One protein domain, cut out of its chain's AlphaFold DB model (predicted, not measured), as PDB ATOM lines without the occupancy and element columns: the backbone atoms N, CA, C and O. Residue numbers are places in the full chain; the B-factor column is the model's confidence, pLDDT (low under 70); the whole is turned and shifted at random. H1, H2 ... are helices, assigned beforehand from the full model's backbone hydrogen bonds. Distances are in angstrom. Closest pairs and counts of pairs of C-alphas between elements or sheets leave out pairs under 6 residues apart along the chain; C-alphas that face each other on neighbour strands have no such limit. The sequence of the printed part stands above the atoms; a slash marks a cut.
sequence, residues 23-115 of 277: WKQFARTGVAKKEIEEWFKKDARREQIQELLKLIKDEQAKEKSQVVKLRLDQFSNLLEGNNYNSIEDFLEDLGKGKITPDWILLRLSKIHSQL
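This is residues 23 to 115 of the 277 residues of the protein "Bifunctional (P)ppGpp synthetase/guanosine-3',5'-bis(Diphosphate) 3'-pyrophosphohydrolase" of Moorea sp. SIO2B7 (UniProt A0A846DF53). One long helix, H2, makes the longest axis; the four-residue H1 is folded back at its first end, and three shorter helices, H3, H4 and H5, form a loose group along one side of its later half. The first residues of H5, 101 to 105, meet residues 55 to 60 of H2, near the last end of the long helix, and make a corner with it at 82 degrees, while residues 38 to 44 of H2 stand free. The printed part has 93 residues with five named helices, in the order H1, H2, H3, H4, H5, and no named strand; the class is all helix. The whole is loose, with a radius of gyration of the C-alphas of 16.4 A, and elongated, spanning 54 by 29 by 25 A.

H2 runs from residue 30 to residue 62, 49.1 A from C-alpha 30 at (-57.213, -19.850, 10.692) to C-alpha 62 at (-24.093, 15.764, 17.377). Before it comes H1, residues 23 to 26, 5.2 A long. After it come H3, residues 73 to 80, 11.9 A, and H4, residues 87 to 95, 12.0 A. H5, residues 101 to 115, is 20.0 A long and ends with C-alpha 115 at (-32.147, 10.077, -4.362).

H2 touches H5 with residues 55 to 60 alone, about perpendicular at 82 degrees; the closest C-alphas, of Ile 56 and Pro 101, are 5.7 A apart. At its other end H2 only just touches H1, with 3 pairs of C-alphas within 8 A, the closest being those of Lys 24 and Lys 33 at 6.0 A. H2 and H4 are close but not clearly touching, the closest C-alphas being those of Arg 45 and Ile 87 at 7.4 A. H3 only just touches H5, with 3 pairs of C-alphas within 8 A; the closest, of Leu 78 and Leu 108, are 7.4 A apart. H3 and H4 are close but not clearly touching, about perpendicular at 78 degrees, with the C-alphas of Leu 79 and Ile 87 closest at 7.0 A. H1 is apart from H3, H4 and H5. Every O i to N i+4 pair is within hydrogen-bond range in H4 and H5, against 28 of 29 in H2 and 3 of 4 in H3; H1 is too short for such a pair.

The two C-alphas farthest apart, of Arg 28 and Lys 64, are 54.3 A apart. The printed part has no cut. The links H1 to H2 and H4 to H5 are tight, and those from H2 to H3 and from H3 to H4 are short. The mean pLDDT of the printed part is 74.8; 28 residues are under 70, among them residues 63 to 77 and 108 to 115.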
ATOM      1  N   TRP A  23     -57.801 -10.340  20.912       89.50
ATOM      2  CA  TRP A  23     -58.615 -10.776  19.767       89.50
ATOM      3  C   TRP A  23     -58.244 -12.170  19.260       89.50
ATOM      4  O   TRP A  23     -59.113 -12.898  18.772       89.50
ATOM      5  N   LYS A  24     -56.995 -12.608  19.473       85.38
ATOM      6  CA  LYS A  24     -56.558 -13.984  19.179       85.38
ATOM      7  C   LYS A  24     -57.390 -15.042  19.912       85.38
ATOM      8  O   LYS A  24     -57.568 -16.143  19.394       85.38
ATOM      9  N   GLN A  25     -57.921 -14.714  21.091       87.56
ATOM     10  CA  GLN A  25     -58.748 -15.622  21.895       87.56
ATOM     11  C   GLN A  25     -60.169 -15.776  21.324       87.56
ATOM     12  O   GLN A  25     -60.795 -16.835  21.460       87.56
ATOM     13  N   PHE A  26     -60.666 -14.738  20.644       89.81
ATOM     14  CA  PHE A  26     -62.001 -14.701  20.043       89.81
ATOM     15  C   PHE A  26     -62.009 -15.197  18.588       89.81
ATOM     16  O   PHE A  26     -62.994 -15.795  18.153       89.81
ATOM     17  N   ALA A  27     -60.908 -15.024  17.850       90.00
ATOM     18  CA  ALA A  27     -60.763 -15.497  16.475       90.00
ATOM     19  C   ALA A  27     -60.816 -17.033  16.391       90.00
ATOM     20  O   ALA A  27     -60.046 -17.751  17.037       90.00
ATOM     21  N   ARG A  28     -61.741 -17.561  15.579       90.81
ATOM     22  CA  ARG A  28     -61.937 -19.013  15.404       90.81
ATOM     23  C   ARG A  28     -61.337 -19.553  14.109       90.81
ATOM     24  O   ARG A  28     -60.789 -20.650  14.128       90.81
ATOM     25  N   THR A  29     -61.395 -18.801  13.012       92.44
ATOM     26  CA  THR A  29     -60.866 -19.238  11.712       92.44
ATOM     27  C   THR A  29     -59.349 -19.048  11.628       92.44
ATOM     28  O   THR A  29     -58.799 -18.098  12.188       92.44
ATOM     29  N   GLY A  30     -58.664 -19.943  10.905       90.44
ATOM     30  CA  GLY A  30     -57.213 -19.850  10.692       90.44
ATOM     31  C   GLY A  30     -56.801 -18.564   9.970       90.44
ATOM     32  O   GLY A  30     -55.809 -17.948  10.342       90.44
ATOM     33  N   VAL A  31     -57.619 -18.109   9.015       93.00
ATOM     34  CA  VAL A  31     -57.412 -16.844   8.294       93.00
ATOM     35  C   VAL A  31     -57.445 -15.651   9.254       93.00
ATOM     36  O   VAL A  31     -56.502 -14.873   9.277       93.00
ATOM     37  N   ALA A  32     -58.465 -15.542  10.114       89.12
ATOM     38  CA  ALA A  32     -58.569 -14.420  11.051       89.12
ATOM     39  C   ALA A  32     -57.414 -14.394  12.064       89.12
ATOM     40  O   ALA A  32     -56.887 -13.329  12.371       89.12
ATOM     41  N   LYS A  33     -56.992 -15.564  12.567       89.56
ATOM     42  CA  LYS A  33     -55.828 -15.658  13.461       89.56
ATOM     43  C   LYS A  33     -54.544 -15.195  12.769       89.56
ATOM     44  O   LYS A  33     -53.797 -14.421  13.360       89.56
ATOM     45  N   LYS A  34     -54.328 -15.632  11.523       90.88
ATOM     46  CA  LYS A  34     -53.162 -15.258  10.720       90.88
ATOM     47  C   LYS A  34     -53.112 -13.749  10.450       90.88
ATOM     48  O   LYS A  34     -52.075 -13.145  10.681       90.88
ATOM     49  N   GLU A  35     -54.224 -13.129  10.059       91.00
ATOM     50  CA  GLU A  35     -54.297 -11.674   9.825       91.00
ATOM     51  C   GLU A  35     -53.982 -10.860  11.092       91.00
ATOM     52  O   GLU A  35     -53.229  -9.889  11.042       91.00
ATOM     53  N   ILE A  36     -54.496 -11.283  12.257       89.81
ATOM     54  CA  ILE A  36     -54.176 -10.645  13.544       89.81
ATOM     55  C   ILE A  36     -52.674 -10.763  13.841       89.81
ATOM     56  O   ILE A  36     -52.044  -9.793  14.257       89.81
ATOM     57  N   GLU A  37     -52.079 -11.939  13.633       86.94
ATOM     58  CA  GLU A  37     -50.640 -12.150  13.828       86.94
ATOM     59  C   GLU A  37     -49.780 -11.315  12.880       86.94
ATOM     60  O   GLU A  37     -48.794 -10.722  13.317       86.94
ATOM     61  N   GLU A  38     -50.145 -11.243  11.601       86.56
ATOM     62  CA  GLU A  38     -49.445 -10.419  10.617       86.56
ATOM     63  C   GLU A  38     -49.540  -8.927  10.942       86.56
ATOM     64  O   GLU A  38     -48.554  -8.208  10.776       86.56
ATOM     65  N   TRP A  39     -50.686  -8.462  11.447       91.25
ATOM     66  CA  TRP A  39     -50.844  -7.080  11.894       91.25
ATOM     67  C   TRP A  39     -49.877  -6.746  13.037       91.25
ATOM     68  O   TRP A  39     -49.106  -5.798  12.916       91.25
ATOM     69  N   PHE A  40     -49.836  -7.571  14.091       86.94
ATOM     70  CA  PHE A  40     -48.930  -7.348  15.227       86.94
ATOM     71  C   PHE A  40     -47.453  -7.418  14.834       86.94
ATOM     72  O   PHE A  40     -46.648  -6.649  15.351       86.94
ATOM     73  N   LYS A  41     -47.085  -8.296  13.891       82.75
ATOM     74  CA  LYS A  41     -45.720  -8.323  13.341       82.75
ATOM     75  C   LYS A  41     -45.366  -7.011  12.640       82.75
ATOM     76  O   LYS A  41     -44.275  -6.488  12.836       82.75
ATOM     77  N   LYS A  42     -46.280  -6.465  11.828       81.69
ATOM     78  CA  LYS A  42     -46.073  -5.177  11.143       81.69
ATOM     79  C   LYS A  42     -45.998  -4.008  12.127       81.69
ATOM     80  O   LYS A  42     -45.211  -3.094  11.894       81.69
ATOM     81  N   ASP A  43     -46.801  -4.038  13.185       84.50
ATOM     82  CA  ASP A  43     -46.839  -3.000  14.218       84.50
ATOM     83  C   ASP A  43     -45.549  -2.981  15.051       84.50
ATOM     84  O   ASP A  43     -44.861  -1.963  15.084       84.50
ATOM     85  N   ALA A  44     -45.118  -4.138  15.564       80.75
ATOM     86  CA  ALA A  44     -43.840  -4.279  16.268       80.75
ATOM     87  C   ALA A  44     -42.647  -3.851  15.393       80.75
ATOM     88  O   ALA A  44     -41.778  -3.097  15.828       80.75
ATOM     89  N   ARG A  45     -42.641  -4.256  14.115       78.00
ATOM     90  CA  ARG A  45     -41.634  -3.806  13.142       78.00
ATOM     91  C   ARG A  45     -41.649  -2.286  12.964       78.00
ATOM     92  O   ARG A  45     -40.596  -1.670  12.816       78.00
ATOM     93  N   ARG A  46     -42.828  -1.657  12.943       79.50
ATOM     94  CA  ARG A  46     -42.953  -0.199  12.821       79.50
ATOM     95  C   ARG A  46     -42.374   0.507  14.048       79.50
ATOM     96  O   ARG A  46     -41.658   1.488  13.857       79.50
ATOM     97  N   GLU A  47     -42.651   0.023  15.256       82.94
ATOM     98  CA  GLU A  47     -42.084   0.567  16.499       82.94
ATOM     99  C   GLU A  47     -40.553   0.481  16.506       82.94
ATOM    100  O   GLU A  47     -39.878   1.490  16.712       82.94
ATOM    101  N   GLN A  48     -40.003  -0.683  16.156       80.81
ATOM    102  CA  GLN A  48     -38.560  -0.907  16.038       80.81
ATOM    103  C   GLN A  48     -37.880   0.068  15.061       80.81
ATOM    104  O   GLN A  48     -36.838   0.647  15.374       80.81
ATOM    105  N   ILE A  49     -38.478   0.316  13.885       75.44
ATOM    106  CA  ILE A  49     -37.940   1.311  12.939       75.44
ATOM    107  C   ILE A  49     -38.005   2.723  13.535       75.44
ATOM    108  O   ILE A  49     -37.092   3.522  13.324       75.44
ATOM    109  N   GLN A  50     -39.076   3.072  14.251       80.44
ATOM    110  CA  GLN A  50     -39.204   4.398  14.858       80.44
ATOM    111  C   GLN A  50     -38.153   4.651  15.940       80.44
ATOM    112  O   GLN A  50     -37.611   5.755  16.011       80.44
ATOM    113  N   GLU A  51     -37.838   3.641  16.744       82.56
ATOM    114  CA  GLU A  51     -36.784   3.726  17.753       82.56
ATOM    115  C   GLU A  51     -35.407   3.915  17.106       82.56
ATOM    116  O   GLU A  51     -34.675   4.845  17.454       82.56
ATOM    117  N   LEU A  52     -35.103   3.127  16.072       81.00
ATOM    118  CA  LEU A  52     -33.886   3.278  15.275       81.00
ATOM    119  C   LEU A  52     -33.773   4.673  14.645       81.00
ATOM    120  O   LEU A  52     -32.727   5.317  14.711       81.00
ATOM    121  N   LEU A  53     -34.867   5.174  14.069       77.00
ATOM    122  CA  LEU A  53     -34.947   6.521  13.506       77.00
ATOM    123  C   LEU A  53     -34.653   7.606  14.542       77.00
ATOM    124  O   LEU A  53     -34.052   8.624  14.199       77.00
ATOM    125  N   LYS A  54     -35.105   7.425  15.784       83.06
ATOM    126  CA  LYS A  54     -34.833   8.362  16.874       83.06
ATOM    127  C   LYS A  54     -33.348   8.363  17.228       83.06
ATOM    128  O   LYS A  54     -32.740   9.424  17.230       83.06
ATOM    129  N   LEU A  55     -32.765   7.183  17.420       82.69
ATOM    130  CA  LEU A  55     -31.347   7.025  17.734       82.69
ATOM    131  C   LEU A  55     -30.444   7.634  16.649       82.69
ATOM    132  O   LEU A  55     -29.507   8.366  16.953       82.69
ATOM    133  N   ILE A  56     -30.775   7.418  15.375       77.81
ATOM    134  CA  ILE A  56     -30.040   8.009  14.250       77.81
ATOM    135  C   ILE A  56     -30.157   9.543  14.237       77.81
ATOM    136  O   ILE A  56     -29.174  10.229  13.968       77.81
ATOM    137  N   LYS A  57     -31.342  10.100  14.527       76.94
ATOM    138  CA  LYS A  57     -31.535  11.560  14.622       76.94
ATOM    139  C   LYS A  57     -30.719  12.174  15.755       76.94
ATOM    140  O   LYS A  57     -30.167  13.259  15.576       76.94
ATOM    141  N   ASP A  58     -30.658  11.494  16.894       80.00
ATOM    142  CA  ASP A  58     -29.873  11.945  18.039       80.00
ATOM    143  C   ASP A  58     -28.374  11.962  17.691       80.00
ATOM    144  O   ASP A  58     -27.672  12.901  18.071       80.00
ATOM    145  N   GLU A  59     -27.893  10.999  16.897       75.88
ATOM    146  CA  GLU A  59     -26.513  11.005  16.396       75.88
ATOM    147  C   GLU A  59     -26.257  12.137  15.385       75.88
ATOM    148  O   GLU A  59     -25.286  12.878  15.523       75.88
ATOM    149  N   GLN A  60     -27.175  12.376  14.437       69.38
ATOM    150  CA  GLN A  60     -27.071  13.500  13.486       69.38
ATOM    151  C   GLN A  60     -26.949  14.857  14.179       69.38
ATOM    152  O   GLN A  60     -26.211  15.732  13.720       69.38
ATOM    153  N   ALA A  61     -27.689  15.050  15.273       71.31
ATOM    154  CA  ALA A  61     -27.678  16.300  16.021       71.31
ATOM    155  C   ALA A  61     -26.294  16.615  16.618       71.31
ATOM    156  O   ALA A  61     -25.967  17.789  16.809       71.31
ATOM    157  N   LYS A  62     -25.462  15.594  16.872       72.75
ATOM    158  CA  LYS A  62     -24.093  15.764  17.377       72.75
ATOM    159  C   LYS A  62     -23.128  16.262  16.298       72.75
ATOM    160  O   LYS A  62     -22.238  17.049  16.609       72.75
ATOM    161  N   GLU A  63     -23.316  15.865  15.037       62.03
ATOM    162  CA  GLU A  63     -22.367  16.155  13.948       62.03
ATOM    163  C   GLU A  63     -22.526  17.537  13.278       62.03
ATOM    164  O   GLU A  63     -21.725  17.889  12.417       62.03
ATOM    165  N   LYS A  64     -23.520  18.366  13.644       54.12
ATOM    166  CA  LYS A  64     -23.859  19.632  12.931       54.12
ATOM    167  C   LYS A  64     -24.092  19.457  11.414       54.12
ATOM    168  O   LYS A  64     -24.048  20.431  10.661       54.12
ATOM    169  N   SER A  65     -24.363  18.234  10.969       51.53
ATOM    170  CA  SER A  65     -24.602  17.889   9.568       51.53
ATOM    171  C   SER A  65     -26.062  18.129   9.170       51.53
ATOM    172  O   SER A  65     -26.971  18.150  10.000       51.53
ATOM    173  N   GLN A  66     -26.296  18.331   7.872       49.78
ATOM    174  CA  GLN A  66     -27.619  18.604   7.311       49.78
ATOM    175  C   GLN A  66     -28.601  17.460   7.631       49.78
ATOM    176  O   GLN A  66     -28.343  16.298   7.321       49.78
ATOM    177  N   VAL A  67     -29.739  17.793   8.253       49.44
ATOM    178  CA  VAL A  67     -30.739  16.813   8.706       49.44
ATOM    179  C   VAL A  67     -31.393  16.136   7.502       49.44
ATOM    180  O   VAL A  67     -32.234  16.723   6.817       49.44
ATOM    181  N   VAL A  68     -31.038  14.876   7.253       57.19
ATOM    182  CA  VAL A  68     -31.728  14.048   6.261       57.19
ATOM    183  C   VAL A  68     -33.082  13.643   6.842       57.19
ATOM    184  O   VAL A  68     -33.154  12.989   7.882       57.19
ATOM    185  N   LYS A  69     -34.184  14.001   6.169       60.19
ATOM    186  CA  LYS A  69     -35.524  13.537   6.553       60.19
ATOM    187  C   LYS A  69     -35.663  12.051   6.218       60.19
ATOM    188  O   LYS A  69     -36.054  11.690   5.110       60.19
ATOM    189  N   LEU A  70     -35.331  11.206   7.186       60.53
ATOM    190  CA  LEU A  70     -35.424   9.755   7.061       60.53
ATOM    191  C   LEU A  70     -36.883   9.289   7.075       60.53
ATOM    192  O   LEU A  70     -37.695   9.768   7.875       60.53
ATOM    193  N   ARG A  71     -37.213   8.349   6.188       60.53
ATOM    194  CA  ARG A  71     -38.545   7.735   6.090       60.53
ATOM    195  C   ARG A  71     -38.471   6.210   6.181       60.53
ATOM    196  O   ARG A  71     -37.440   5.612   5.892       60.53
ATOM    197  N   LEU A  72     -39.591   5.592   6.565       57.28
ATOM    198  CA  LEU A  72     -39.715   4.142   6.764       57.28
ATOM    199  C   LEU A  72     -39.404   3.329   5.493       57.28
ATOM    200  O   LEU A  72     -38.813   2.260   5.588       57.28
ATOM    201  N   ASP A  73     -39.759   3.845   4.313       64.00
ATOM    202  CA  ASP A  73     -39.519   3.208   3.010       64.00
ATOM    203  C   ASP A  73     -38.026   3.055   2.681       64.00
ATOM    204  O   ASP A  73     -37.639   2.134   1.968       64.00
ATOM    205  N   GLN A  74     -37.165   3.908   3.242       65.62
ATOM    206  CA  GLN A  74     -35.726   3.893   2.963       65.62
ATOM    207  C   GLN A  74     -34.986   2.756   3.679       65.62
ATOM    208  O   GLN A  74     -33.911   2.352   3.237       65.62
ATOM    209  N   PHE A  75     -35.561   2.214   4.757       69.50
ATOM    210  CA  PHE A  75     -34.950   1.113   5.498       69.50
ATOM    211  C   PHE A  75     -35.018  -0.206   4.739       69.50
ATOM    212  O   PHE A  75     -34.077  -0.979   4.829       69.50
ATOM    213  N   SER A  76     -36.058  -0.450   3.939       67.56
ATOM    214  CA  SER A  76     -36.129  -1.667   3.118       67.56
ATOM    215  C   SER A  76     -34.934  -1.767   2.163       67.56
ATOM    216  O   SER A  76     -34.239  -2.777   2.157       67.56
ATOM    217  N   ASN A  77     -34.612  -0.673   1.465       67.75
ATOM    218  CA  ASN A  77     -33.458  -0.614   0.563       67.75
ATOM    219  C   ASN A  77     -32.124  -0.751   1.312       67.75
ATOM    220  O   ASN A  77     -31.171  -1.330   0.794       67.75
ATOM    221  N   LEU A  78     -32.040  -0.201   2.531       73.12
ATOM    222  CA  LEU A  78     -30.860  -0.345   3.381       73.12
ATOM    223  C   LEU A  78     -30.645  -1.808   3.793       73.12
ATOM    224  O   LEU A  78     -29.507  -2.262   3.803       73.12
ATOM    225  N   LEU A  79     -31.712  -2.533   4.126       76.25
ATOM    226  CA  LEU A  79     -31.630  -3.939   4.518       76.25
ATOM    227  C   LEU A  79     -31.219  -4.818   3.329       76.25
ATOM    228  O   LEU A  79     -30.224  -5.536   3.419       76.25
ATOM    229  N   GLU A  80     -31.911  -4.680   2.193       70.31
ATOM    230  CA  GLU A  80     -31.620  -5.439   0.968       70.31
ATOM    231  C   GLU A  80     -30.191  -5.193   0.471       70.31
ATOM    232  O   GLU A  80     -29.438  -6.134   0.233       70.31
ATOM    233  N   GLY A  81     -29.769  -3.927   0.394       67.75
ATOM    234  CA  GLY A  81     -28.440  -3.544  -0.093       67.75
ATOM    235  C   GLY A  81     -27.272  -3.897   0.837       67.75
ATOM    236  O   GLY A  81     -26.137  -3.514   0.542       67.75
ATOM    237  N   ASN A  82     -27.538  -4.557   1.968       68.12
ATOM    238  CA  ASN A  82     -26.531  -5.027   2.919       68.12
ATOM    239  C   ASN A  82     -26.806  -6.466   3.404       68.12
ATOM    240  O   ASN A  82     -26.301  -6.855   4.454       68.12
ATOM    241  N   ASN A  83     -27.568  -7.259   2.638       77.19
ATOM    242  CA  ASN A  83     -27.854  -8.677   2.906       77.19
ATOM    243  C   ASN A  83     -28.550  -8.960   4.252       77.19
ATOM    244  O   ASN A  83     -28.374 -10.033   4.831       77.19
ATOM    245  N   TYR A  84     -29.369  -8.027   4.739       79.38
ATOM    246  CA  TYR A  84     -30.244  -8.268   5.885       79.38
ATOM    247  C   TYR A  84     -31.614  -8.753   5.416       79.38
ATOM    248  O   TYR A  84     -32.305  -8.072   4.659       79.38
ATOM    249  N   ASN A  85     -32.030  -9.922   5.906       76.94
ATOM    250  CA  ASN A  85     -33.329 -10.519   5.578       76.94
ATOM    251  C   ASN A  85     -34.476  -9.923   6.410       76.94
ATOM    252  O   ASN A  85     -35.648 -10.042   6.045       76.94
ATOM    253  N   SER A  86     -34.147  -9.299   7.540       78.19
ATOM    254  CA  SER A  86     -35.103  -8.744   8.489       78.19
ATOM    255  C   SER A  86     -34.519  -7.513   9.188       78.19
ATOM    256  O   SER A  86     -33.303  -7.303   9.188       78.19
ATOM    257  N   ILE A  87     -35.381  -6.667   9.760       76.62
ATOM    258  CA  ILE A  87     -34.883  -5.538  10.558       76.62
ATOM    259  C   ILE A  87     -34.345  -6.021  11.904       76.62
ATOM    260  O   ILE A  87     -33.471  -5.392  12.487       76.62
ATOM    261  N   GLU A  88     -34.854  -7.149  12.378       78.81
ATOM    262  CA  GLU A  88     -34.468  -7.793  13.614       78.81
ATOM    263  C   GLU A  88     -32.983  -8.184  13.568       78.81
ATOM    264  O   GLU A  88     -32.235  -7.794  14.464       78.81
ATOM    265  N   ASP A  89     -32.531  -8.811  12.475       83.19
ATOM    266  CA  ASP A  89     -31.111  -9.143  12.254       83.19
ATOM    267  C   ASP A  89     -30.231  -7.880  12.222       83.19
ATOM    268  O   ASP A  89     -29.121  -7.842  12.755       83.19
ATOM    269  N   PHE A  90     -30.743  -6.814  11.602       83.69
ATOM    270  CA  PHE A  90     -30.045  -5.535  11.493       83.69
ATOM    271  C   PHE A  90     -29.905  -4.831  12.849       83.69
ATOM    272  O   PHE A  90     -28.844  -4.291  13.172       83.69
ATOM    273  N   LEU A  91     -30.964  -4.841  13.661       80.19
ATOM    274  CA  LEU A  91     -30.966  -4.274  15.007       80.19
ATOM    275  C   LEU A  91     -30.106  -5.086  15.972       80.19
ATOM    276  O   LEU A  91     -29.472  -4.501  16.847       80.19
ATOM    277  N   GLU A  92     -30.044  -6.406  15.811       80.25
ATOM    278  CA  GLU A  92     -29.148  -7.256  16.592       80.25
ATOM    279  C   GLU A  92     -27.676  -6.909  16.322       80.25
ATOM    280  O   GLU A  92     -26.896  -6.726  17.260       80.25
ATOM    281  N   ASP A  93     -27.303  -6.743  15.051       84.06
ATOM    282  CA  ASP A  93     -25.956  -6.318  14.664       84.06
ATOM    283  C   ASP A  93     -25.631  -4.890  15.142       84.06
ATOM    284  O   ASP A  93     -24.500  -4.629  15.568       84.06
ATOM    285  N   LEU A  94     -26.609  -3.978  15.138       81.31
ATOM    286  CA  LEU A  94     -26.471  -2.645  15.734       81.31
ATOM    287  C   LEU A  94     -26.266  -2.720  17.256       81.31
ATOM    288  O   LEU A  94     -25.357  -2.088  17.787       81.31
ATOM    289  N   GLY A  95     -27.067  -3.523  17.961       75.44
ATOM    290  CA  GLY A  95     -26.972  -3.701  19.413       75.44
ATOM    291  C   GLY A  95     -25.653  -4.339  19.862       75.44
ATOM    292  O   GLY A  95     -25.143  -4.018  20.933       75.44
ATOM    293  N   LYS A  96     -25.059  -5.193  19.019       79.25
ATOM    294  CA  LYS A  96     -23.713  -5.762  19.213       79.25
ATOM    295  C   LYS A  96     -22.581  -4.805  18.813       79.25
ATOM    296  O   LYS A  96     -21.415  -5.150  18.993       79.25
ATOM    297  N   GLY A  97     -22.901  -3.641  18.245       73.88
ATOM    298  CA  GLY A  97     -21.927  -2.660  17.760       73.88
ATOM    299  C   GLY A  97     -21.208  -3.062  16.467       73.88
ATOM    300  O   GLY A  97     -20.229  -2.419  16.095       73.88
ATOM    301  N   LYS A  98     -21.672  -4.108  15.770       77.94
ATOM    302  CA  LYS A  98     -21.143  -4.515  14.456       77.94
ATOM    303  C   LYS A  98     -21.514  -3.501  13.369       77.94
ATOM    304  O   LYS A  98     -20.752  -3.306  12.425       77.94
ATOM    305  N   ILE A  99     -22.662  -2.845  13.526       78.62
ATOM    306  CA  ILE A  99     -23.058  -1.656  12.773       78.62
ATOM    307  C   ILE A  99     -23.151  -0.485  13.751       78.62
ATOM    308  O   ILE A  99     -23.585  -0.667  14.883       78.62
ATOM    309  N   THR A 100     -22.766   0.718  13.320       80.62
ATOM    310  CA  THR A 100     -22.882   1.944  14.120       80.62
ATOM    311  C   THR A 100     -23.876   2.928  13.500       80.62
ATOM    312  O   THR A 100     -24.091   2.900  12.284       80.62
ATOM    313  N   PRO A 101     -24.467   3.841  14.290       78.19
ATOM    314  CA  PRO A 101     -25.370   4.865  13.763       78.19
ATOM    315  C   PRO A 101     -24.713   5.738  12.686       78.19
ATOM    316  O   PRO A 101     -25.340   6.020  11.668       78.19
ATOM    317  N   ASP A 102     -23.427   6.063  12.841       72.75
ATOM    318  CA  ASP A 102     -22.646   6.812  11.847       72.75
ATOM    319  C   ASP A 102     -22.510   6.060  10.522       72.75
ATOM    320  O   ASP A 102     -22.658   6.638   9.444       72.75
ATOM    321  N   TRP A 103     -22.280   4.744  10.572       77.44
ATOM    322  CA  TRP A 103     -22.249   3.918   9.366       77.44
ATOM    323  C   TRP A 103     -23.605   3.936   8.651       77.44
ATOM    324  O   TRP A 103     -23.666   4.060   7.423       77.44
ATOM    325  N   ILE A 104     -24.700   3.880   9.416       77.50
ATOM    326  CA  ILE A 104     -26.064   3.962   8.881       77.50
ATOM    327  C   ILE A 104     -26.288   5.326   8.230       77.50
ATOM    328  O   ILE A 104     -26.811   5.396   7.119       77.50
ATOM    329  N   LEU A 105     -25.843   6.403   8.873       69.88
ATOM    330  CA  LEU A 105     -25.908   7.759   8.339       69.88
ATOM    331  C   LEU A 105     -25.111   7.925   7.055       69.88
ATOM    332  O   LEU A 105     -25.618   8.504   6.096       69.88
ATOM    333  N   LEU A 106     -23.904   7.372   6.986       67.25
ATOM    334  CA  LEU A 106     -23.091   7.369   5.775       67.25
ATOM    335  C   LEU A 106     -23.766   6.585   4.639       67.25
ATOM    336  O   LEU A 106     -23.703   6.979   3.473       67.25
ATOM    337  N   ARG A 107     -24.428   5.469   4.953       70.75
ATOM    338  CA  ARG A 107     -25.118   4.646   3.953       70.75
ATOM    339  C   ARG A 107     -26.405   5.315   3.472       70.75
ATOM    340  O   ARG A 107     -26.626   5.402   2.267       70.75
ATOM    341  N   LEU A 108     -27.204   5.853   4.391       66.31
ATOM    342  CA  LEU A 108     -28.427   6.595   4.087       66.31
ATOM    343  C   LEU A 108     -28.130   7.920   3.384       66.31
ATOM    344  O   LEU A 108     -28.890   8.294   2.501       66.31
ATOM    345  N   SER A 109     -27.027   8.603   3.693       60.25
ATOM    346  CA  SER A 109     -26.607   9.818   2.985       60.25
ATOM    347  C   SER A 109     -26.089   9.524   1.579       60.25
ATOM    348  O   SER A 109     -26.374  10.304   0.681       60.25
ATOM    349  N   LYS A 110     -25.421   8.387   1.334       55.09
ATOM    350  CA  LYS A 110     -25.101   7.917  -0.030       55.09
ATOM    351  C   LYS A 110     -26.359   7.573  -0.828       55.09
ATOM    352  O   LYS A 110     -26.456   7.924  -1.999       55.09
ATOM    353  N   ILE A 111     -27.334   6.935  -0.183       53.84
ATOM    354  CA  ILE A 111     -28.659   6.684  -0.759       53.84
ATOM    355  C   ILE A 111     -29.379   8.024  -1.024       53.84
ATOM    356  O   ILE A 111     -29.967   8.211  -2.079       53.84
ATOM    357  N   HIS A 112     -29.280   9.007  -0.125       45.34
ATOM    358  CA  HIS A 112     -29.953  10.305  -0.237       45.34
ATOM    359  C   HIS A 112     -29.264  11.297  -1.190       45.34
ATOM    360  O   HIS A 112     -29.953  12.045  -1.873       45.34
ATOM    361  N   SER A 113     -27.933  11.304  -1.299       48.62
ATOM    362  CA  SER A 113     -27.202  12.148  -2.256       48.62
ATOM    363  C   SER A 113     -27.463  11.717  -3.702       48.62
ATOM    364  O   SER A 113     -27.406  12.549  -4.612       48.62
ATOM    365  N   GLN A 114     -27.845  10.448  -3.893       46.91
ATOM    366  CA  GLN A 114     -28.335   9.893  -5.153       46.91
ATOM    367  C   GLN A 114     -29.860  10.028  -5.340       46.91
ATOM    368  O   GLN A 114     -30.297  10.168  -6.474       46.91
ATOM    369  N   LEU A 115     -30.672  10.026  -4.271       43.78
ATOM    370  CA  LEU A 115     -32.147  10.077  -4.362       43.78
ATOM    371  C   LEU A 115     -32.776  11.475  -4.220       43.78
ATOM    372  O   LEU A 115     -33.928  11.658  -4.605       43.78
TER     373      LEU A 115